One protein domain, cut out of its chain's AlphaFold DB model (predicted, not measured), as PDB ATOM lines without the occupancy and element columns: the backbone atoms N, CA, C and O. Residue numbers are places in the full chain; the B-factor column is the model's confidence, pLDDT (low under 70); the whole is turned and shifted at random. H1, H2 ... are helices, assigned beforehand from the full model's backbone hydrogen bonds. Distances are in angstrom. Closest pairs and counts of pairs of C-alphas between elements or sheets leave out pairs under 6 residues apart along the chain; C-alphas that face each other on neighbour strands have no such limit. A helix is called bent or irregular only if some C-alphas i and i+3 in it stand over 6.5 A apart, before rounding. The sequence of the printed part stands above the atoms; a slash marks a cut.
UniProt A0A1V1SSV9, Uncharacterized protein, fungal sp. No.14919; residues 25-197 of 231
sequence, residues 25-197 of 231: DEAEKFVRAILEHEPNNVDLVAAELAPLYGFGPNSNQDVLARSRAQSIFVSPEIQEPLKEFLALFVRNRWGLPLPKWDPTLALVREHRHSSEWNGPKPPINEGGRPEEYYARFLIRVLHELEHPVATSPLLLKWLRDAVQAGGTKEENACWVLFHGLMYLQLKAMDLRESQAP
ATOM      1  N   ASP A  25     229.377 280.784 276.651       92.62
ATOM      2  CA  ASP A  25     229.067 282.030 275.941       92.62
ATOM      3  C   ASP A  25     230.310 282.605 275.240       92.62
ATOM      4  O   ASP A  25     230.220 283.149 274.135       92.62
ATOM      5  N   GLU A  26     231.494 282.482 275.848       93.62
ATOM      6  CA  GLU A  26     232.761 282.826 275.187       93.62
ATOM      7  C   GLU A  26     233.084 281.873 274.038       93.62
ATOM      8  O   GLU A  26     233.526 282.327 272.981       93.62
ATOM      9  N   ALA A  27     232.803 280.578 274.199       94.50
ATOM     10  CA  ALA A  27     232.944 279.608 273.120       94.50
ATOM     11  C   ALA A  27     232.025 279.937 271.931       94.50
ATOM     12  O   ALA A  27     232.466 279.887 270.784       94.50
ATOM     13  N   GLU A  28     230.775 280.343 272.180       94.12
ATOM     14  CA  GLU A  28     229.872 280.816 271.123       94.12
ATOM     15  C   GLU A  28     230.455 282.030 270.388       94.12
ATOM     16  O   GLU A  28     230.516 282.042 269.154       94.12
ATOM     17  N   LYS A  29     230.913 283.050 271.129       94.31
ATOM     18  CA  LYS A  29     231.533 284.249 270.537       94.31
ATOM     19  C   LYS A  29     232.751 283.890 269.692       94.31
ATOM     20  O   LYS A  29     232.909 284.429 268.601       94.31
ATOM     21  N   PHE A  30     233.574 282.960 270.167       94.44
ATOM     22  CA  PHE A  30     234.732 282.466 269.433       94.44
ATOM     23  C   PHE A  30     234.322 281.811 268.107       94.44
ATOM     24  O   PHE A  30     234.859 282.162 267.062       94.44
ATOM     25  N   VAL A  31     233.314 280.932 268.116       94.19
ATOM     26  CA  VAL A  31     232.806 280.292 266.889       94.19
ATOM     27  C   VAL A  31     232.251 281.323 265.896       94.19
ATOM     28  O   VAL A  31     232.465 281.190 264.691       94.19
ATOM     29  N   ARG A  32     231.565 282.368 266.376       93.50
ATOM     30  CA  ARG A  32     231.091 283.468 265.517       93.50
ATOM     31  C   ARG A  32     232.247 284.235 264.882       93.50
ATOM     32  O   ARG A  32     232.204 284.468 263.679       93.50
ATOM     33  N   ALA A  33     233.284 284.557 265.655       92.62
ATOM     34  CA  ALA A  33     234.459 285.263 265.148       92.62
ATOM     35  C   ALA A  33     235.166 284.480 264.026       92.62
ATOM     36  O   ALA A  33     235.569 285.075 263.034       92.62
ATOM     37  N   ILE A  34     235.255 283.147 264.128       92.00
ATOM     38  CA  ILE A  34     235.788 282.296 263.044       92.00
ATOM     39  C   ILE A  34     234.998 282.504 261.749       92.00
ATOM     40  O   ILE A  34     235.590 282.636 260.683       92.00
ATOM     41  N   LEU A  35     233.663 282.543 261.817       89.31
ATOM     42  CA  LEU A  35     232.840 282.771 260.628       89.31
ATOM     43  C   LEU A  35     233.083 284.167 260.028       89.31
ATOM     44  O   LEU A  35     233.175 284.286 258.809       89.31
ATOM     45  N   GLU A  36     233.193 285.195 260.873       88.12
ATOM     46  CA  GLU A  36     233.413 286.591 260.462       88.12
ATOM     47  C   GLU A  36     234.756 286.804 259.749       88.12
ATOM     48  O   GLU A  36     234.862 287.684 258.898       88.12
ATOM     49  N   HIS A  37     235.767 285.980 260.038       85.38
ATOM     50  CA  HIS A  37     237.043 285.991 259.315       85.38
ATOM     51  C   HIS A  37     236.979 285.330 257.926       85.38
ATOM     52  O   HIS A  37     237.993 285.295 257.231       85.38
ATOM     53  N   GLU A  38     235.816 284.799 257.526       81.31
ATOM     54  CA  GLU A  38     235.562 284.144 256.238       81.31
ATOM     55  C   GLU A  38     236.673 283.166 255.802       81.31
ATOM     56  O   GLU A  38     237.263 283.313 254.730       81.31
ATOM     57  N   PRO A  39     236.988 282.129 256.601       80.38
ATOM     58  CA  PRO A  39     238.018 281.170 256.243       80.38
ATOM     59  C   PRO A  39     237.694 280.504 254.903       80.38
ATOM     60  O   PRO A  39     236.632 279.911 254.695       80.38
ATOM     61  N   ASN A  40     238.661 280.570 253.990       79.81
ATOM     62  CA  ASN A  40     238.484 280.178 252.592       79.81
ATOM     63  C   ASN A  40     238.373 278.656 252.376       79.81
ATOM     64  O   ASN A  40     238.121 278.212 251.256       79.81
ATOM     65  N   ASN A  41     238.611 277.838 253.409       86.69
ATOM     66  CA  ASN A  41     238.480 276.381 253.348       86.69
ATOM     67  C   ASN A  41     238.253 275.749 254.736       86.69
ATOM     68  O   ASN A  41     238.458 276.374 255.777       86.69
ATOM     69  N   VAL A  42     237.854 274.473 254.732       84.75
ATOM     70  CA  VAL A  42     237.564 273.669 255.935       84.75
ATOM     71  C   VAL A  42     238.801 273.441 256.813       84.75
ATOM     72  O   VAL A  42     238.670 273.299 258.026       84.75
ATOM     73  N   ASP A  43     240.003 273.442 256.242       88.06
ATOM     74  CA  ASP A  43     241.242 273.165 256.981       88.06
ATOM     75  C   ASP A  43     241.614 274.316 257.915       88.06
ATOM     76  O   ASP A  43     242.131 274.088 259.011       88.06
ATOM     77  N   LEU A  44     241.346 275.550 257.483       91.50
ATOM     78  CA  LEU A  44     241.518 276.752 258.294       91.50
ATOM     79  C   LEU A  44     240.499 276.784 259.433       91.50
ATOM     80  O   LEU A  44     240.886 276.952 260.583       91.50
ATOM     81  N   VAL A  45     239.229 276.495 259.137       91.88
ATOM     82  CA  VAL A  45     238.169 276.365 260.155       91.88
ATOM     83  C   VAL A  45     238.555 275.334 261.213       91.88
ATOM     84  O   VAL A  45     238.480 275.592 262.412       91.88
ATOM     85  N   ALA A  46     238.986 274.153 260.772       91.00
ATOM     86  CA  ALA A  46     239.416 273.084 261.656       91.00
ATOM     87  C   ALA A  46     240.603 273.503 262.529       91.00
ATOM     88  O   ALA A  46     240.630 273.191 263.718       91.00
ATOM     89  N   ALA A  47     241.571 274.224 261.961       92.31
ATOM     90  CA  ALA A  47     242.701 274.744 262.717       92.31
ATOM     91  C   ALA A  47     242.265 275.755 263.783       92.31
ATOM     92  O   ALA A  47     242.726 275.667 264.917       92.31
ATOM     93  N   GLU A  48     241.354 276.666 263.451       94.19
ATOM     94  CA  GLU A  48     240.853 277.669 264.393       94.19
ATOM     95  C   GLU A  48     239.993 277.061 265.505       94.19
ATOM     96  O   GLU A  48     240.067 277.510 266.646       94.19
ATOM     97  N   LEU A  49     239.241 275.993 265.224       94.38
ATOM     98  CA  LEU A  49     238.439 275.286 266.230       94.38
ATOM     99  C   LEU A  49     239.245 274.305 267.093       94.38
ATOM    100  O   LEU A  49     238.797 273.952 268.184       94.38
ATOM    101  N   ALA A  50     240.426 273.862 266.653       94.12
ATOM    102  CA  ALA A  50     241.220 272.871 267.385       94.12
ATOM    103  C   ALA A  50     241.520 273.269 268.852       94.12
ATOM    104  O   ALA A  50     241.357 272.417 269.737       94.12
ATOM    105  N   PRO A  51     241.863 274.535 269.171       93.81
ATOM    106  CA  PRO A  51     242.004 274.972 270.558       93.81
ATOM    107  C   PRO A  51     240.713 274.824 271.366       93.81
ATOM    108  O   PRO A  51     240.752 274.296 272.478       93.81
ATOM    109  N   LEU A  52     239.567 275.210 270.791       95.00
ATOM    110  CA  LEU A  52     238.255 275.099 271.438       95.00
ATOM    111  C   LEU A  52     237.872 273.638 271.720       95.00
ATOM    112  O   LEU A  52     237.216 273.341 272.718       95.00
ATOM    113  N   TYR A  53     238.321 272.712 270.874       94.69
ATOM    114  CA  TYR A  53     238.131 271.276 271.070       94.69
ATOM    115  C   TYR A  53     239.010 270.688 272.178       94.69
ATOM    116  O   TYR A  53     238.848 269.524 272.529       94.69
ATOM    117  N   GLY A  54     239.910 271.471 272.774       93.25
ATOM    118  CA  GLY A  54     240.718 271.023 273.902       93.25
ATOM    119  C   GLY A  54     241.980 270.268 273.508       93.25
ATOM    120  O   GLY A  54     242.498 269.503 274.319       93.25
ATOM    121  N   PHE A  55     242.497 270.481 272.295       92.12
ATOM    122  CA  PHE A  55     243.826 269.990 271.901       92.12
ATOM    123  C   PHE A  55     244.977 270.840 272.476       92.12
ATOM    124  O   PHE A  55     246.144 270.559 272.219       92.12
ATOM    125  N   GLY A  56     244.652 271.854 273.282       88.31
ATOM    126  CA  GLY A  56     245.601 272.735 273.955       88.31
ATOM    127  C   GLY A  56     245.797 274.079 273.246       88.31
ATOM    128  O   GLY A  56     245.356 274.264 272.104       88.31
ATOM    129  N   PRO A  57     246.452 275.041 273.918       85.62
ATOM    130  CA  PRO A  57     246.823 276.309 273.304       85.62
ATOM    131  C   PRO A  57     247.803 276.063 272.149       85.62
ATOM    132  O   PRO A  57     248.646 275.173 272.226       85.62
ATOM    133  N   ASN A  58     247.698 276.850 271.076       88.50
ATOM    134  CA  ASN A  58     248.497 276.719 269.844       88.50
ATOM    135  C   ASN A  58     248.257 275.434 269.026       88.50
ATOM    136  O   ASN A  58     248.985 275.154 268.073       88.50
ATOM    137  N   SER A  59     247.216 274.658 269.340       90.81
ATOM    138  CA  SER A  59     246.847 273.466 268.556       90.81
ATOM    139  C   SER A  59     246.376 273.784 267.130       90.81
ATOM    140  O   SER A  59     246.345 272.899 266.279       90.81
ATOM    141  N   ASN A  60     246.121 275.055 266.817       88.88
ATOM    142  CA  ASN A  60     245.938 275.541 265.450       88.88
ATOM    143  C   ASN A  60     247.194 275.389 264.568       88.88
ATOM    144  O   ASN A  60     247.083 275.447 263.346       88.88
ATOM    145  N   GLN A  61     248.377 275.177 265.155       89.88
ATOM    146  CA  GLN A  61     249.623 274.881 264.434       89.88
ATOM    147  C   GLN A  61     249.986 273.385 264.453       89.88
ATOM    148  O   GLN A  61     250.833 272.950 263.672       89.88
ATOM    149  N   ASP A  62     249.331 272.578 265.293       91.00
ATOM    150  CA  ASP A  62     249.579 271.139 265.412       91.00
ATOM    151  C   ASP A  62     248.859 270.368 264.294       91.00
ATOM    152  O   ASP A  62     247.632 270.367 264.184       91.00
ATOM    153  N   VAL A  63     249.630 269.665 263.462       89.69
ATOM    154  CA  VAL A  63     249.119 268.885 262.323       89.69
ATOM    155  C   VAL A  63     248.118 267.807 262.753       89.69
ATOM    156  O   VAL A  63     247.104 267.607 262.081       89.69
ATOM    157  N   LEU A  64     248.363 267.119 263.871       89.25
ATOM    158  CA  LEU A  64     247.477 266.071 264.376       89.25
ATOM    159  C   LEU A  64     246.187 266.662 264.942       89.25
ATOM    160  O   LEU A  64     245.113 266.114 264.694       89.25
ATOM    161  N   ALA A  65     246.273 267.769 265.680       90.69
ATOM    162  CA  ALA A  65     245.090 268.447 266.207       90.69
ATOM    163  C   ALA A  65     244.202 268.980 265.074       90.69
ATOM    164  O   ALA A  65     242.996 268.739 265.070       90.69
ATOM    165  N   ARG A  66     244.806 269.609 264.060       91.06
ATOM    166  CA  ARG A  66     244.107 270.088 262.860       91.06
ATOM    167  C   ARG A  66     243.446 268.956 262.090       91.06
ATOM    168  O   ARG A  66     242.273 269.062 261.758       91.06
ATOM    169  N   SER A  67     244.167 267.860 261.845       90.12
ATOM    170  CA  SER A  67     243.619 266.693 261.143       90.12
ATOM    171  C   SER A  67     242.428 266.083 261.894       90.12
ATOM    172  O   SER A  67     241.423 265.718 261.284       90.12
ATOM    173  N   ARG A  68     242.491 266.032 263.230       91.44
ATOM    174  CA  ARG A  68     241.364 265.595 264.063       91.44
ATOM    175  C   ARG A  68     240.200 266.577 264.061       91.44
ATOM    176  O   ARG A  68     239.061 266.143 263.999       91.44
ATOM    177  N   ALA A  69     240.450 267.878 264.121       92.62
ATOM    178  CA  ALA A  69     239.383 268.870 264.043       92.62
ATOM    179  C   ALA A  69     238.710 268.865 262.659       92.62
ATOM    180  O   ALA A  69     237.492 268.993 262.558       92.62
ATOM    181  N   GLN A  70     239.485 268.637 261.596       92.19
ATOM    182  CA  GLN A  70     238.998 268.532 260.222       92.19
ATOM    183  C   GLN A  70     238.083 267.318 260.045       92.19
ATOM    184  O   GLN A  70     237.119 267.386 259.281       92.19
ATOM    185  N   SER A  71     238.335 266.227 260.781       89.94
ATOM    186  CA  SER A  71     237.514 265.023 260.672       89.94
ATOM    187  C   SER A  71     236.046 265.261 261.007       89.94
ATOM    188  O   SER A  71     235.187 264.630 260.399       89.94
ATOM    189  N   ILE A  72     235.744 266.245 261.858       91.06
ATOM    190  CA  ILE A  72     234.369 266.649 262.179       91.06
ATOM    191  C   ILE A  72     233.578 267.059 260.930       91.06
ATOM    192  O   ILE A  72     232.380 266.810 260.840       91.06
ATOM    193  N   PHE A  73     234.242 267.654 259.941       88.69
ATOM    194  CA  PHE A  73     233.590 268.228 258.762       88.69
ATOM    195  C   PHE A  73     233.550 267.285 257.558       88.69
ATOM    196  O   PHE A  73     232.725 267.456 256.660       88.69
ATOM    197  N   VAL A  74     234.439 266.293 257.522       87.19
ATOM    198  CA  VAL A  74     234.610 265.405 256.360       87.19
ATOM    199  C   VAL A  74     234.113 263.982 256.614       87.19
ATOM    200  O   VAL A  74     233.973 263.225 255.657       87.19
ATOM    201  N   SER A  75     233.834 263.601 257.867       85.38
ATOM    202  CA  SER A  75     233.437 262.223 258.180       85.38
ATOM    203  C   SER A  75     231.974 261.933 257.817       85.38
ATOM    204  O   SER A  75     231.083 262.668 258.257       85.38
ATOM    205  N   PRO A  76     231.687 260.835 257.090       80.94
ATOM    206  CA  PRO A  76     230.323 260.443 256.729       80.94
ATOM    207  C   PRO A  76     229.375 260.262 257.924       80.94
ATOM    208  O   PRO A  76     228.203 260.617 257.829       80.94
ATOM    209  N   GLU A  77     229.886 259.778 259.061       80.44
ATOM    210  CA  GLU A  77     229.128 259.548 260.302       80.44
ATOM    211  C   GLU A  77     228.496 260.832 260.858       80.44
ATOM    212  O   GLU A  77     227.493 260.791 261.565       80.44
ATOM    213  N   ILE A  78     229.074 261.987 260.523       82.81
ATOM    214  CA  ILE A  78     228.590 263.301 260.948       82.81
ATOM    215  C   ILE A  78     227.698 263.919 259.862       82.81
ATOM    216  O   ILE A  78     226.750 264.645 260.168       82.81
ATOM    217  N   GLN A  79     227.956 263.607 258.588       82.50
ATOM    218  CA  GLN A  79     227.256 264.217 257.457       82.50
ATOM    219  C   GLN A  79     225.766 263.865 257.388       82.50
ATOM    220  O   GLN A  79     224.967 264.747 257.080       82.50
ATOM    221  N   GLU A  80     225.361 262.621 257.661       79.25
ATOM    222  CA  GLU A  80     223.938 262.246 257.586       79.25
ATOM    223  C   GLU A  80     223.081 262.924 258.676       79.25
ATOM    224  O   GLU A  80     222.107 263.598 258.323       79.25
ATOM    225  N   PRO A  81     223.446 262.876 259.976       81.75
ATOM    226  CA  PRO A  81     222.756 263.661 261.002       81.75
ATOM    227  C   PRO A  81     222.766 265.168 260.704       81.75
ATOM    228  O   PRO A  81     221.786 265.864 260.975       81.75
ATOM    229  N   LEU A  82     223.843 265.684 260.100       82.31
ATOM    230  CA  LEU A  82     223.941 267.094 259.727       82.31
ATOM    231  C   LEU A  82     222.940 267.458 258.626       82.31
ATOM    232  O   LEU A  82     222.291 268.500 258.708       82.31
ATOM    233  N   LYS A  83     222.789 266.613 257.598       83.56
ATOM    234  CA  LYS A  83     221.791 266.816 256.538       83.56
ATOM    235  C   LYS A  83     220.382 266.872 257.119       83.56
ATOM    236  O   LYS A  83     219.623 267.770 256.759       83.56
ATOM    237  N   GLU A  84     220.055 265.965 258.041       81.69
ATOM    238  CA  GLU A  84     218.774 265.978 258.754       81.69
ATOM    239  C   GLU A  84     218.590 267.292 259.529       81.69
ATOM    240  O   GLU A  84     217.575 267.967 259.362       81.69
ATOM    241  N   PHE A  85     219.588 267.705 260.315       85.38
ATOM    242  CA  PHE A  85     219.556 268.962 261.063       85.38
ATOM    243  C   PHE A  85     219.320 270.177 260.147       85.38
ATOM    244  O   PHE A  85     218.452 271.012 260.411       85.38
ATOM    245  N   LEU A  86     220.039 270.262 259.025       85.25
ATOM    246  CA  LEU A  86     219.877 271.344 258.054       85.25
ATOM    247  C   LEU A  86     218.495 271.326 257.382       85.25
ATOM    248  O   LEU A  86     217.946 272.395 257.097       85.25
ATOM    249  N   ALA A  87     217.934 270.142 257.130       83.12
ATOM    250  CA  ALA A  87     216.623 269.976 256.509       83.12
ATOM    251  C   ALA A  87     215.467 270.304 257.466       83.12
ATOM    252  O   ALA A  87     214.511 270.963 257.054       83.12
ATOM    253  N   LEU A  88     215.559 269.878 258.730       81.44
ATOM    254  CA  LEU A  88     214.506 270.049 259.733       81.44
ATOM    255  C   LEU A  88     214.553 271.422 260.402       81.44
ATOM    256  O   LEU A  88     213.534 272.108 260.487       81.44
ATOM    257  N   PHE A  89     215.730 271.834 260.876       83.31
ATOM    258  CA  PHE A  89     215.867 273.055 261.660       83.31
ATOM    259  C   PHE A  89     216.153 274.265 260.778       83.31
ATOM    260  O   PHE A  89     215.420 275.254 260.829       83.31
ATOM    261  N   VAL A  90     217.180 274.201 259.928       82.50
ATOM    262  CA  VAL A  90     217.558 275.379 259.137       82.50
ATOM    263  C   VAL A  90     216.531 275.645 258.033       82.50
ATOM    264  O   VAL A  90     216.048 276.765 257.941       82.50
ATOM    265  N   ARG A  91     216.139 274.640 257.235       80.94
ATOM    266  CA  ARG A  91     215.019 274.672 256.260       80.94
ATOM    267  C   ARG A  91     214.859 276.001 255.490       80.94
ATOM    268  O   ARG A  91     213.782 276.586 255.452       80.94
ATOM    269  N   ASN A  92     215.934 276.493 254.873       72.19
ATOM    270  CA  ASN A  92     215.966 277.770 254.126       72.19
ATOM    271  C   ASN A  92     215.793 279.053 254.955       72.19
ATOM    272  O   ASN A  92     215.648 280.128 254.384       72.19
ATOM    273  N   ARG A  93     215.870 278.965 256.281       79.75
ATOM    274  CA  ARG A  93     215.847 280.104 257.200       79.75
ATOM    275  C   ARG A  93     217.267 280.564 257.527       79.75
ATOM    276  O   ARG A  93     218.216 279.783 257.482       79.75
ATOM    277  N   TRP A  94     217.388 281.836 257.881       83.56
ATOM    278  CA  TRP A  94     218.596 282.460 258.418       83.56
ATOM    279  C   TRP A  94     218.213 283.349 259.607       83.56
ATOM    280  O   TRP A  94     217.038 283.668 259.793       83.56
ATOM    281  N   GLY A  95     219.188 283.709 260.444       80.31
ATOM    282  CA  GLY A  95     218.932 284.440 261.692       80.31
ATOM    283  C   GLY A  95     218.224 283.610 262.770       80.31
ATOM    284  O   GLY A  95     217.567 284.178 263.640       80.31
ATOM    285  N   LEU A  96     218.329 282.278 262.710       85.75
ATOM    286  CA  LEU A  96     217.817 281.398 263.761       85.75
ATOM    287  C   LEU A  96     218.634 281.569 265.051       85.75
ATOM    288  O   LEU A  96     219.840 281.831 264.973       85.75
ATOM    289  N   PRO A  97     218.013 281.390 266.231       89.38
ATOM    290  CA  PRO A  97     218.745 281.391 267.489       89.38
ATOM    291  C   PRO A  97     219.791 280.270 267.507       89.38
ATOM    292  O   PRO A  97     219.592 279.200 266.921       89.38
ATOM    293  N   LEU A  98     220.908 280.531 268.185       91.38
ATOM    294  CA  LEU A  98     221.851 279.481 268.549       91.38
ATOM    295  C   LEU A  98     221.370 278.790 269.832       91.38
ATOM    296  O   LEU A  98     220.727 279.437 270.663       91.38
ATOM    297  N   PRO A  99     221.633 277.485 269.980       94.38
ATOM    298  CA  PRO A  99     221.309 276.756 271.199       94.38
ATOM    299  C   PRO A  99     222.211 277.181 272.356       94.38
ATOM    300  O   PRO A  99     223.363 277.570 272.160       94.38
ATOM    301  N   LYS A 100     221.720 276.990 273.578       95.94
ATOM    302  CA  LYS A 100     222.549 277.058 274.783       95.94
ATOM    303  C   LYS A 100     223.148 275.695 275.122       95.94
ATOM    304  O   LYS A 100     222.455 274.682 275.066       95.94
ATOM    305  N   TRP A 101     224.412 275.687 275.547       96.94
ATOM    306  CA  TRP A 101     225.140 274.464 275.899       96.94
ATOM    307  C   TRP A 101     224.456 273.650 277.007       96.94
ATOM    308  O   TRP A 101     224.108 272.494 276.774       96.94
ATOM    309  N   ASP A 102     224.218 274.236 278.187       96.62
ATOM    310  CA  ASP A 102     223.722 273.467 279.340       96.62
ATOM    311  C   ASP A 102     222.342 272.831 279.105       96.62
ATOM    312  O   ASP A 102     222.188 271.638 279.387       96.62
ATOM    313  N   PRO A 103     221.335 273.542 278.550       97.44
ATOM    314  CA  PRO A 103     220.047 272.920 278.263       97.44
ATOM    315  C   PRO A 103     220.138 271.857 277.161       97.44
ATOM    316  O   PRO A 103     219.451 270.841 277.249       97.44
ATOM    317  N   THR A 104     221.005 272.033 276.155       97.44
ATOM    318  CA  THR A 104     221.268 270.980 275.164       97.44
ATOM    319  C   THR A 104     221.889 269.749 275.814       97.44
ATOM    320  O   THR A 104     221.417 268.638 275.579       97.44
ATOM    321  N   LEU A 105     222.915 269.918 276.650       97.12
ATOM    322  CA  LEU A 105     223.574 268.798 277.318       97.12
ATOM    323  C   LEU A 105     222.618 268.061 278.265       97.12
ATOM    324  O   LEU A 105     222.675 266.835 278.355       97.12
ATOM    325  N   ALA A 106     221.721 268.781 278.943       97.38
ATOM    326  CA  ALA A 106     220.682 268.177 279.772       97.38
ATOM    327  C   ALA A 106     219.777 267.239 278.955       97.38
ATOM    328  O   ALA A 106     219.595 266.089 279.349       97.38
ATOM    329  N   LEU A 107     219.306 267.684 277.783       96.94
ATOM    330  CA  LEU A 107     218.508 266.854 276.869       96.94
ATOM    331  C   LEU A 107     219.289 265.641 276.349       96.94
ATOM    332  O   LEU A 107     218.736 264.547 276.256       96.94
ATOM    333  N   VAL A 108     220.582 265.809 276.036       96.44
ATOM    334  CA  VAL A 108     221.445 264.688 275.630       96.44
ATOM    335  C   VAL A 108     221.514 263.645 276.742       96.44
ATOM    336  O   VAL A 108     221.258 262.476 276.479       96.44
ATOM    337  N   ARG A 109     221.797 264.058 277.983       95.88
ATOM    338  CA  ARG A 109     221.869 263.150 279.140       95.88
ATOM    339  C   ARG A 109     220.539 262.440 279.402       95.88
ATOM    340  O   ARG A 109     220.541 261.254 279.710       95.88
ATOM    341  N   GLU A 110     219.423 263.150 279.265       96.00
ATOM    342  CA  GLU A 110     218.082 262.604 279.485       96.00
ATOM    343  C   GLU A 110     217.701 261.548 278.435       96.00
ATOM    344  O   GLU A 110     217.149 260.499 278.769       96.00
ATOM    345  N   HIS A 111     218.016 261.798 277.161       94.94
ATOM    346  CA  HIS A 111     217.506 260.996 276.047       94.94
ATOM    347  C   HIS A 111     218.556 260.124 275.344       94.94
ATOM    348  O   HIS A 111     218.215 259.442 274.376       94.94
ATOM    349  N   ARG A 112     219.806 260.077 275.826       90.94
ATOM    350  CA  ARG A 112     220.933 259.344 275.210       90.94
ATOM    351  C   ARG A 112     220.608 257.904 274.808       90.94
ATOM    352  O   ARG A 112     221.038 257.437 273.750       90.94
ATOM    353  N   HIS A 113     219.849 257.210 275.650       89.81
ATOM    354  CA  HIS A 113     219.475 255.806 275.468       89.81
ATOM    355  C   HIS A 113     218.023 255.624 274.993       89.81
ATOM    356  O   HIS A 113     217.530 254.500 274.925       89.81
ATOM    357  N   SER A 114     217.327 256.712 274.650       89.75
ATOM    358  CA  SER A 114     215.964 256.654 274.129       89.75
ATOM    359  C   SER A 114     215.965 256.225 272.662       89.75
ATOM    360  O   SER A 114     216.579 256.866 271.806       89.75
ATOM    361  N   SER A 115     215.249 255.149 272.341       85.69
ATOM    362  CA  SER A 115     215.083 254.683 270.958       85.69
ATOM    363  C   SER A 115     214.332 255.692 270.082       85.69
ATOM    364  O   SER A 115     214.562 255.748 268.877       85.69
ATOM    365  N   GLU A 116     213.488 256.533 270.681       86.62
ATOM    366  CA  GLU A 116     212.758 257.597 269.990       86.62
ATOM    367  C   GLU A 116     213.705 258.678 269.439       86.62
ATOM    368  O   GLU A 116     213.550 259.137 268.306       86.62
ATOM    369  N   TRP A 117     214.731 259.046 270.208       88.19
ATOM    370  CA  TRP A 117     215.692 260.083 269.824       88.19
ATOM    371  C   TRP A 117     216.793 259.568 268.896       88.19
ATOM    372  O   TRP A 117     217.293 260.325 268.065       88.19
ATOM    373  N   ASN A 118     217.114 258.277 268.996       81.69
ATOM    374  CA  ASN A 118     218.048 257.586 268.107       81.69
ATOM    375  C   ASN A 118     217.410 257.173 266.764       81.69
ATOM    376  O   ASN A 118     218.117 256.859 265.807       81.69
ATOM    377  N   GLY A 119     216.077 257.157 266.685       77.69
ATOM    378  CA  GLY A 119     215.337 256.652 265.534       77.69
ATOM    379  C   GLY A 119     215.317 257.581 264.306       77.69
ATOM    380  O   GLY A 119     215.526 258.795 264.405       77.69
ATOM    381  N   PRO A 120     214.973 257.028 263.124       70.69
ATOM    382  CA  PRO A 120     214.938 257.768 261.858       70.69
ATOM    383  C   PRO A 120     213.840 258.839 261.811       70.69
ATOM    384  O   PRO A 120     213.911 259.761 261.003       70.69
ATOM    385  N   LYS A 121     212.814 258.731 262.664       76.50
ATOM    386  CA  LYS A 121     211.725 259.704 262.742       76.50
ATOM    387  C   LYS A 121     212.025 260.754 263.821       76.50
ATOM    388  O   LYS A 121     212.382 260.366 264.933       76.50
ATOM    389  N   PRO A 122     211.857 262.055 263.531       69.44
ATOM    390  CA  PRO A 122     212.044 263.096 264.531       69.44
ATOM    391  C   PRO A 122     210.916 263.107 265.570       69.44
ATOM    392  O   PRO A 122     209.753 263.155 265.168       69.44
ATOM    393  N   PRO A 123     211.228 263.119 266.885       71.75
ATOM    394  CA  PRO A 123     210.262 263.451 267.928       71.75
ATOM    395  C   PRO A 123     209.983 264.959 267.977       71.75
ATOM    396  O   PRO A 123     209.062 265.408 268.651       71.75
ATOM    397  N   ILE A 124     210.790 265.756 267.268       77.69
ATOM    398  CA  ILE A 124     210.732 267.214 267.288       77.69
ATOM    399  C   ILE A 124     209.758 267.687 266.212       77.69
ATOM    400  O   ILE A 124     209.992 267.500 265.015       77.69
ATOM    401  N   ASN A 125     208.680 268.335 266.646       74.31
ATOM    402  CA  ASN A 125     207.729 268.990 265.756       74.31
ATOM    403  C   ASN A 125     208.340 270.253 265.125       74.31
ATOM    404  O   ASN A 125     209.290 270.839 265.647       74.31
ATOM    405  N   GLU A 126     207.786 270.703 263.998       70.94
ATOM    406  CA  GLU A 126     208.180 271.985 263.408       70.94
ATOM    407  C   GLU A 126     207.999 273.124 264.425       70.94
ATOM    408  O   GLU A 126     206.933 273.276 265.016       70.94
ATOM    409  N   GLY A 127     209.049 273.928 264.624       71.69
ATOM    410  CA  GLY A 127     209.042 275.015 265.609       71.69
ATOM    411  C   GLY A 127     209.581 274.641 266.993       71.69
ATOM    412  O   GLY A 127     209.459 275.452 267.906       71.69
ATOM    413  N   GLY A 128     210.196 273.460 267.143       81.38
ATOM    414  CA  GLY A 128     210.941 273.088 268.349       81.38
ATOM    415  C   GLY A 128     212.066 274.070 268.701       81.38
ATOM    416  O   GLY A 128     212.475 274.918 267.895       81.38
ATOM    417  N   ARG A 129     212.583 273.959 269.925       90.44
ATOM    418  CA  ARG A 129     213.684 274.813 270.398       90.44
ATOM    419  C   ARG A 129     215.005 274.402 269.735       90.44
ATOM    420  O   ARG A 129     215.187 273.211 269.473       90.44
ATOM    421  N   PRO A 130     215.951 275.328 269.479       91.81
ATOM    422  CA  PRO A 130     217.244 274.975 268.883       91.81
ATOM    423  C   PRO A 130     217.957 273.870 269.673       91.81
ATOM    424  O   PRO A 130     218.563 272.982 269.075       91.81
ATOM    425  N   GLU A 131     217.824 273.864 271.000       95.19
ATOM    426  CA  GLU A 131     218.456 272.873 271.866       95.19
ATOM    427  C   GLU A 131     217.968 271.444 271.617       95.19
ATOM    428  O   GLU A 131     218.769 270.519 271.717       95.19
ATOM    429  N   GLU A 132     216.699 271.257 271.244       93.25
ATOM    430  CA  GLU A 132     216.132 269.940 270.923       93.25
ATOM    431  C   GLU A 132     216.753 269.393 269.636       93.25
ATOM    432  O   GLU A 132     217.178 268.238 269.586       93.25
ATOM    433  N   TYR A 133     216.884 270.237 268.608       91.75
ATOM    434  CA  TYR A 133     217.503 269.838 267.343       91.75
ATOM    435  C   TYR A 133     218.989 269.506 267.512       91.75
ATOM    436  O   TYR A 133     219.457 268.516 266.946       91.75
ATOM    437  N   TYR A 134     219.717 270.286 268.315       94.44
ATOM    438  CA  TYR A 134     221.113 269.984 268.642       94.44
ATOM    439  C   TYR A 134     221.237 268.700 269.450       94.44
ATOM    440  O   TYR A 134     222.048 267.848 269.099       94.44
ATOM    441  N   ALA A 135     220.428 268.528 270.496       94.88
ATOM    442  CA  ALA A 135     220.473 267.328 271.320       94.88
ATOM    443  C   ALA A 135     220.204 266.074 270.480       94.88
ATOM    444  O   ALA A 135     220.943 265.100 270.588       94.88
ATOM    445  N   ARG A 136     219.224 266.118 269.568       91.62
ATOM    446  CA  ARG A 136     218.949 265.014 268.642       91.62
ATOM    447  C   ARG A 136     220.132 264.713 267.732       91.62
ATOM    448  O   ARG A 136     220.499 263.549 267.597       91.62
ATOM    449  N   PHE A 137     220.733 265.735 267.125       92.31
ATOM    450  CA  PHE A 137     221.935 265.542 266.315       92.31
ATOM    451  C   PHE A 137     223.049 264.872 267.126       92.31
ATOM    452  O   PHE A 137     223.608 263.871 266.682       92.31
ATOM    453  N   LEU A 138     223.334 265.389 268.324       94.75
ATOM    454  CA  LEU A 138     224.379 264.860 269.197       94.75
ATOM    455  C   LEU A 138     224.101 263.403 269.563       94.75
ATOM    456  O   LEU A 138     224.969 262.564 269.364       94.75
ATOM    457  N   ILE A 139     222.885 263.082 270.010       93.75
ATOM    458  CA  ILE A 139     222.469 261.715 270.352       93.75
ATOM    459  C   ILE A 139     222.684 260.762 269.167       93.75
ATOM    460  O   ILE A 139     223.291 259.705 269.344       93.75
ATOM    461  N   ARG A 140     222.278 261.156 267.949       90.25
ATOM    462  CA  ARG A 140     222.492 260.340 266.745       90.25
ATOM    463  C   ARG A 140     223.972 260.119 266.449       90.25
ATOM    464  O   ARG A 140     224.374 258.984 266.229       90.25
ATOM    465  N   VAL A 141     224.790 261.171 266.472       91.00
ATOM    466  CA  VAL A 141     226.231 261.038 266.206       91.00
ATOM    467  C   VAL A 141     226.912 260.188 267.282       91.00
ATOM    468  O   VAL A 141     227.741 259.347 266.953       91.00
ATOM    469  N   LEU A 142     226.548 260.346 268.558       92.38
ATOM    470  CA  LEU A 142     227.069 259.511 269.645       92.38
ATOM    471  C   LEU A 142     226.709 258.033 269.442       92.38
ATOM    472  O   LEU A 142     227.566 257.174 269.632       92.38
ATOM    473  N   HIS A 143     225.479 257.739 269.011       90.12
ATOM    474  CA  HIS A 143     225.056 256.377 268.690       90.12
ATOM    475  C   HIS A 143     225.878 255.769 267.540       90.12
ATOM    476  O   HIS A 143     226.364 254.647 267.677       90.12
ATOM    477  N   GLU A 144     226.107 256.522 266.457       88.00
ATOM    478  CA  GLU A 144     226.950 256.100 265.323       88.00
ATOM    479  C   GLU A 144     228.425 255.903 265.723       88.00
ATOM    480  O   GLU A 144     229.104 255.004 265.227       88.00
ATOM    481  N   LEU A 145     228.945 256.730 266.637       88.94
ATOM    482  CA  LEU A 145     230.311 256.601 267.158       88.94
ATOM    483  C   LEU A 145     230.487 255.357 268.041       88.94
ATOM    484  O   LEU A 145     231.569 254.767 268.054       88.94
ATOM    485  N   GLU A 146     229.445 254.969 268.773       88.44
ATOM    486  CA  GLU A 146     229.429 253.787 269.636       88.44
ATOM    487  C   GLU A 146     229.235 252.489 268.834       88.44
ATOM    488  O   GLU A 146     229.908 251.493 269.101       88.44
ATOM    489  N   HIS A 147     228.378 252.523 267.807       85.00
ATOM    490  CA  HIS A 147     228.008 251.375 266.975       85.00
ATOM    491  C   HIS A 147     228.251 251.660 265.479       85.00
ATOM    492  O   HIS A 147     227.295 251.778 264.711       85.00
ATOM    493  N   PRO A 148     229.514 251.768 265.031       75.75
ATOM    494  CA  PRO A 148     229.820 252.143 263.654       75.75
ATOM    495  C   PRO A 148     229.296 251.100 262.656       75.75
ATOM    496  O   PRO A 148     229.693 249.935 262.684       75.75
ATOM    497  N   VAL A 149     228.423 251.535 261.742       67.62
ATOM    498  CA  VAL A 149     227.783 250.678 260.722       67.62
ATOM    499  C   VAL A 149     228.764 250.232 259.624       67.62
ATOM    500  O   VAL A 149     228.569 249.193 258.996       67.62
ATOM    501  N   ALA A 150     229.839 250.990 259.391       66.38
ATOM    502  CA  ALA A 150     230.857 250.712 258.376       66.38
ATOM    503  C   ALA A 150     232.256 250.562 258.997       66.38
ATOM    504  O   ALA A 150     232.481 250.938 260.148       66.38
ATOM    505  N   THR A 151     233.225 250.064 258.215       61.59
ATOM    506  CA  THR A 151     234.660 250.133 258.537       61.59
ATOM    507  C   THR A 151     235.074 251.598 258.603       61.59
ATOM    508  O   THR A 151     235.469 252.229 257.626       61.59
ATOM    509  N   SER A 152     234.870 252.162 259.778       55.44
ATOM    510  CA  SER A 152     234.939 253.584 260.011       55.44
ATOM    511  C   SER A 152     236.360 254.118 259.809       55.44
ATOM    512  O   SER A 152     237.319 253.499 260.286       55.44
ATOM    513  N   PRO A 153     236.534 255.302 259.200       62.88
ATOM    514  CA  PRO A 153     237.834 255.948 259.108       62.88
ATOM    515  C   PRO A 153     238.483 256.134 260.491       62.88
ATOM    516  O   PRO A 153     237.824 256.440 261.496       62.88
ATOM    517  N   LEU A 154     239.817 256.011 260.522       68.81
ATOM    518  CA  LEU A 154     240.665 256.318 261.687       68.81
ATOM    519  C   LEU A 154     240.476 257.763 262.187       68.81
ATOM    520  O   LEU A 154     240.787 258.069 263.337       68.81
ATOM    521  N   LEU A 155     239.935 258.633 261.332       71.94
ATOM    522  CA  LEU A 155     239.777 260.069 261.534       71.94
ATOM    523  C   LEU A 155     238.920 260.449 262.758       71.94
ATOM    524  O   LEU A 155     239.173 261.489 263.366       71.94
ATOM    525  N   LEU A 156     237.962 259.609 263.166       86.62
ATOM    526  CA  LEU A 156     237.125 259.833 264.359       86.62
ATOM    527  C   LEU A 156     237.444 258.894 265.526       86.62
ATOM    528  O   LEU A 156     236.731 258.909 266.528       86.62
ATOM    529  N   LYS A 157     238.517 258.091 265.444       87.00
ATOM    530  CA  LYS A 157     238.866 257.139 266.515       87.00
ATOM    531  C   LYS A 157     238.941 257.822 267.886       87.00
ATOM    532  O   LYS A 157     238.416 257.306 268.857       87.00
ATOM    533  N   TRP A 158     239.503 259.026 267.934       89.06
ATOM    534  CA  TRP A 158     239.641 259.807 269.161       89.06
ATOM    535  C   TRP A 158     238.300 260.211 269.803       89.06
ATOM    536  O   TRP A 158     238.219 260.274 271.027       89.06
ATOM    537  N   LEU A 159     237.255 260.456 269.003       91.50
ATOM    538  CA  LEU A 159     235.904 260.693 269.514       91.50
ATOM    539  C   LEU A 159     235.253 259.389 269.963       91.50
ATOM    540  O   LEU A 159     234.656 259.369 271.031       91.50
ATOM    541  N   ARG A 160     235.412 258.294 269.207       90.69
ATOM    542  CA  ARG A 160     234.891 256.974 269.614       90.69
ATOM    543  C   ARG A 160     235.471 256.535 270.949       90.69
ATOM    544  O   ARG A 160     234.714 256.179 271.841       90.69
ATOM    545  N   ASP A 161     236.788 256.649 271.108       89.94
ATOM    546  CA  ASP A 161     237.480 256.321 272.354       89.94
ATOM    547  C   ASP A 161     236.930 257.168 273.524       89.94
ATOM    548  O   ASP A 161     236.774 256.671 274.637       89.94
ATOM    549  N   ALA A 162     236.595 258.442 273.280       91.25
ATOM    550  CA  ALA A 162     236.009 259.321 274.292       91.25
ATOM    551  C   ALA A 162     234.553 258.965 274.635       91.25
ATOM    552  O   ALA A 162     234.195 258.986 275.809       91.25
ATOM    553  N   VAL A 163     233.736 258.610 273.638       92.19
ATOM    554  CA  VAL A 163     232.358 258.134 273.841       92.19
ATOM    555  C   VAL A 163     232.357 256.808 274.605       92.19
ATOM    556  O   VAL A 163     231.655 256.680 275.598       92.19
ATOM    557  N   GLN A 164     233.211 255.855 274.221       90.50
ATOM    558  CA  GLN A 164     233.333 254.549 274.882       90.50
ATOM    559  C   GLN A 164     233.831 254.647 276.328       90.50
ATOM    560  O   GLN A 164     233.450 253.835 277.168       90.50
ATOM    561  N   ALA A 165     234.677 255.634 276.637       89.50
ATOM    562  CA  ALA A 165     235.125 255.886 278.005       89.50
ATOM    563  C   ALA A 165     234.007 256.437 278.915       89.50
ATOM    564  O   ALA A 165     234.128 256.348 280.138       89.50
ATOM    565  N   GLY A 166     232.937 256.996 278.339       88.31
ATOM    566  CA  GLY A 166     231.779 257.507 279.066       88.31
ATOM    567  C   GLY A 166     232.070 258.711 279.973       88.31
ATOM    568  O   GLY A 166     233.155 259.307 279.976       88.31
ATOM    569  N   GLY A 167     231.058 259.100 280.752       88.88
ATOM    570  CA  GLY A 167     231.151 260.160 281.759       88.88
ATOM    571  C   GLY A 167     231.687 261.481 281.197       88.88
ATOM    572  O   GLY A 167     231.213 261.990 280.184       88.88
ATOM    573  N   THR A 168     232.725 262.031 281.832       90.44
ATOM    574  CA  THR A 168     233.327 263.313 281.417       90.44
ATOM    575  C   THR A 168     233.932 263.278 280.010       90.44
ATOM    576  O   THR A 168     234.071 264.327 279.384       90.44
ATOM    577  N   LYS A 169     234.297 262.098 279.493       92.44
ATOM    578  CA  LYS A 169     234.891 261.953 278.158       92.44
ATOM    579  C   LYS A 169     233.841 262.003 277.055       92.44
ATOM    580  O   LYS A 169     234.061 262.688 276.058       92.44
ATOM    581  N   GLU A 170     232.684 261.390 277.276       93.12
ATOM    582  CA  GLU A 170     231.542 261.521 276.370       93.12
ATOM    583  C   GLU A 170     231.059 262.977 276.303       93.12
ATOM    584  O   GLU A 170     230.805 263.504 275.222       93.12
ATOM    585  N   GLU A 171     231.034 263.686 277.433       94.88
ATOM    586  CA  GLU A 171     230.711 265.118 277.442       94.88
ATOM    587  C   GLU A 171     231.716 265.962 276.658       94.88
ATOM    588  O   GLU A 171     231.335 266.939 276.012       94.88
ATOM    589  N   ASN A 172     233.001 265.605 276.695       95.06
ATOM    590  CA  ASN A 172     234.007 266.279 275.883       95.06
ATOM    591  C   ASN A 172     233.745 266.040 274.390       95.06
ATOM    592  O   ASN A 172     233.871 266.972 273.600       95.06
ATOM    593  N   ALA A 173     233.336 264.829 273.998       94.69
ATOM    594  CA  ALA A 173     232.906 264.557 272.628       94.69
ATOM    595  C   ALA A 173     231.674 265.400 272.247       94.69
ATOM    596  O   ALA A 173     231.662 266.012 271.178       94.69
ATOM    597  N   CYS A 174     230.687 265.513 273.144       96.19
ATOM    598  CA  CYS A 174     229.517 266.373 272.946       96.19
ATOM    599  C   CYS A 174     229.911 267.836 272.725       96.19
ATOM    600  O   CYS A 174     229.371 268.469 271.826       96.19
ATOM    601  N   TRP A 175     230.863 268.360 273.503       97.31
ATOM    602  CA  TRP A 175     231.349 269.735 273.368       97.31
ATOM    603  C   TRP A 175     231.917 270.011 271.972       97.31
ATOM    604  O   TRP A 175     231.534 270.979 271.316       97.31
ATOM    605  N   VAL A 176     232.793 269.126 271.487       95.69
ATOM    606  CA  VAL A 176     233.379 269.244 270.144       95.69
ATOM    607  C   VAL A 176     232.282 269.226 269.080       95.69
ATOM    608  O   VAL A 176     232.227 270.115 268.231       95.69
ATOM    609  N   LEU A 177     231.393 268.234 269.136       95.69
ATOM    610  CA  LEU A 177     230.322 268.079 268.153       95.69
ATOM    611  C   LEU A 177     229.340 269.258 268.184       95.69
ATOM    612  O   LEU A 177     228.901 269.709 267.128       95.69
ATOM    613  N   PHE A 178     229.031 269.788 269.368       96.75
ATOM    614  CA  PHE A 178     228.143 270.932 269.556       96.75
ATOM    615  C   PHE A 178     228.695 272.187 268.876       96.75
ATOM    616  O   PHE A 178     227.996 272.813 268.081       96.75
ATOM    617  N   HIS A 179     229.962 272.528 269.120       96.38
ATOM    618  CA  HIS A 179     230.567 273.716 268.513       96.38
ATOM    619  C   HIS A 179     230.888 273.530 267.024       96.38
ATOM    620  O   HIS A 179     230.757 274.479 266.248       96.38
ATOM    621  N   GLY A 180     231.206 272.306 266.590       94.25
ATOM    622  CA  GLY A 180     231.285 271.974 265.165       94.25
ATOM    623  C   GLY A 180     229.943 272.169 264.451       94.25
ATOM    624  O   GLY A 180     229.887 272.801 263.394       94.25
ATOM    625  N   LEU A 181     228.844 271.697 265.051       94.06
ATOM    626  CA  LEU A 181     227.491 271.897 264.525       94.06
ATOM    627  C   LEU A 181     227.089 273.377 264.527       94.06
ATOM    628  O   LEU A 181     226.492 273.847 263.559       94.06
ATOM    629  N   MET A 182     227.463 274.124 265.567       94.88
ATOM    630  CA  MET A 182     227.244 275.568 265.656       94.88
ATOM    631  C   MET A 182     227.884 276.320 264.497       94.88
ATOM    632  O   MET A 182     227.208 277.112 263.834       94.88
ATOM    633  N   TYR A 183     229.150 276.027 264.199       93.75
ATOM    634  CA  TYR A 183     229.825 276.596 263.038       93.75
ATOM    635  C   TYR A 183     229.079 276.268 261.734       93.75
ATOM    636  O   TYR A 183     228.822 277.149 260.913       93.75
ATOM    637  N   LEU A 184     228.665 275.010 261.553       90.69
ATOM    638  CA  LEU A 184     227.947 274.569 260.355       90.69
ATOM    639  C   LEU A 184     226.572 275.232 260.206       90.69
ATOM    640  O   LEU A 184     226.202 275.624 259.097       90.69
ATOM    641  N   GLN A 185     225.826 275.405 261.303       91.31
ATOM    642  CA  GLN A 185     224.570 276.154 261.301       91.31
ATOM    643  C   GLN A 185     224.817 277.596 260.862       91.31
ATOM    644  O   GLN A 185     224.127 278.088 259.969       91.31
ATOM    645  N   LEU A 186     225.791 278.269 261.477       91.69
ATOM    646  CA  LEU A 186     226.142 279.648 261.157       91.69
ATOM    647  C   LEU A 186     226.514 279.793 259.682       91.69
ATOM    648  O   LEU A 186     225.934 280.634 258.998       91.69
ATOM    649  N   LYS A 187     227.375 278.912 259.158       89.94
ATOM    650  CA  LYS A 187     227.770 278.951 257.746       89.94
ATOM    651  C   LYS A 187     226.600 278.693 256.797       89.94
ATOM    652  O   LYS A 187     226.489 279.337 255.756       89.94
ATOM    653  N   ALA A 188     225.702 277.776 257.153       88.38
ATOM    654  CA  ALA A 188     224.502 277.518 256.367       88.38
ATOM    655  C   ALA A 188     223.539 278.715 256.373       88.38
ATOM    656  O   ALA A 188     222.910 278.991 255.353       88.38
ATOM    657  N   MET A 189     223.403 279.421 257.498       89.38
ATOM    658  CA  MET A 189     222.575 280.627 257.587       89.38
ATOM    659  C   MET A 189     223.178 281.793 256.800       89.38
ATOM    660  O   MET A 189     222.434 282.446 256.077       89.38
ATOM    661  N   ASP A 190     224.493 282.000 256.888       89.25
ATOM    662  CA  ASP A 190     225.255 283.000 256.124       89.25
ATOM    663  C   ASP A 190     225.048 282.832 254.607       89.25
ATOM    664  O   ASP A 190     224.568 283.734 253.921       89.25
ATOM    665  N   LEU A 191     225.252 281.612 254.098       87.56
ATOM    666  CA  LEU A 191     225.027 281.293 252.684       87.56
ATOM    667  C   LEU A 191     223.574 281.536 252.241       87.56
ATOM    668  O   LEU A 191     223.307 281.969 251.119       87.56
ATOM    669  N   ARG A 192     222.604 281.234 253.108       86.25
ATOM    670  CA  ARG A 192     221.181 281.454 252.808       86.25
ATOM    671  C   ARG A 192     220.834 282.937 252.823       86.25
ATOM    672  O   ARG A 192     220.077 283.382 251.966       86.25
ATOM    673  N   GLU A 193     221.400 283.696 253.753       87.38
ATOM    674  CA  GLU A 193     221.240 285.145 253.817       87.38
ATOM    675  C   GLU A 193     221.827 285.823 252.575       87.38
ATOM    676  O   GLU A 193     221.164 286.678 251.980       87.38
ATOM    677  N   SER A 194     223.009 285.404 252.114       85.75
ATOM    678  CA  SER A 194     223.620 285.951 250.898       85.75
ATOM    679  C   SER A 194     222.793 285.661 249.638       85.75
ATOM    680  O   SER A 194     222.791 286.458 248.702       85.75
ATOM    681  N   GLN A 195     222.066 284.538 249.617       86.00
ATOM    682  CA  GLN A 195     221.186 284.128 248.513       86.00
ATOM    683  C   GLN A 195     219.763 284.708 248.608       86.00
ATOM    684  O   GLN A 195     219.005 284.653 247.636       86.00
ATOM    685  N   ALA A 196     219.372 285.250 249.762       84.38
ATOM    686  CA  ALA A 196     218.022 285.742 249.984       84.38
ATOM    687  C   ALA A 196     217.736 287.039 249.198       84.38
ATOM    688  O   ALA A 196     218.589 287.932 249.134       84.38
ATOM    689  N   PRO A 197     216.507 287.224 248.668       86.62
ATOM    690  CA  PRO A 197     216.108 288.490 248.061       86.62
ATOM    691  C   PRO A 197     216.291 289.663 249.031       86.62
ATOM    692  O   PRO A 197     215.943 289.557 250.209       86.62
TER     693      PRO A 197
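AT A GLANCE: This is residues 25 to 197 of the 231 residues of an uncharacterized protein of fungal sp. No.14919 (UniProt A0A1V1SSV9). One long helix, H10, runs through the middle of the model, with the hairpin of H1 and H2 together with H3 and H4 on one side, and on the opposite side a group in which H5, H6 and H7 pack round H8. H9 packs on the early part of H10 and on one helix of each group, H4 and H8. The printed part has 173 residues, with ten named helices, H1 to H10 in chain order, and no named strand: all helix. The whole is compact, with a radius of gyration of the C-alphas of 15.4 A, and spans 47 by 41 by 30 A.

IN THESE COORDINATES: Find C-alpha 25 at (229.067, 282.030, 275.941); from there H1 runs to residue 36, 16.7 A on. Next come H2, residues 42 to 49, H3, residues 51 to 55, and H4, residues 63 to 74, 16.1 A long. H5, residues 76 to 90, is 19.8 A long and neither bent nor irregular, but only just: C-alphas 77 and 80 are 6.4 A apart. H6 holds residues 101 to 111, 15.5 A, and H7 residues 115 to 118. At C-alpha 130, (217.244, 274.975, 268.883), H8 begins and runs 24.5 A to residue 146. H9 holds residues 154 to 165, 17.2 A. H10 runs 42.2 A from residue 167 to C-alpha 195 at (221.186, 284.128, 248.513). H3 and H9 are irregular: C-alphas 52 and 55, and likewise 155 and 158, are 7.6 A apart.

HOW THE PARTS SIT: Start at the hub, H10, which touches six helices; the helix packing is mostly crossed. Its residues 179 to 187 touch H1 at a steep tilt of 39 degrees, closest at the C-alphas of Val 31 and Tyr 183, 6.1 A. H3 only just touches it, with 3 pairs of C-alphas within 8 A, closest Tyr 53 and Val 176, 5.3 A. H2 touches H4 at the C-alphas of Ala 46 and Gln 70, 4.8 A. H8 touches H5 at a shallow tilt of 15 degrees, opposite ways, closest at the C-alphas of Pro 81 and Phe 137, 5.7 A. H6 touches H8 at the C-alphas of Thr 104 and Glu 131, 4.7 A, and H7 at those of Asn 118 and Arg 140, 5.4 A. H9 touches H10 at the C-alphas of Val 163 and Glu 170, 4.3 A. H1 and H8 are apart. Every O i to N i+4 pair is within hydrogen-bond range in H1, H2, H6, H8 and H10; the counts are 6 of 8 in H4, 10 of 11 in H5, 6 of 8 in H9 and 0 of 1 in H3, where 1 of 2 O i to N i+3 pairs is within range, and H7 is too short for any O i to N i+4 pair.

THE WHOLE: The two C-alphas farthest apart, those of Ala 165 and Pro 197, are 48.2 A apart. The printed part has no cut. The link from H7 to H8, 11 residues, is long. Mean pLDDT of the printed part is 87.9; look for values under 70 at residue 122 and residues 149 to 154.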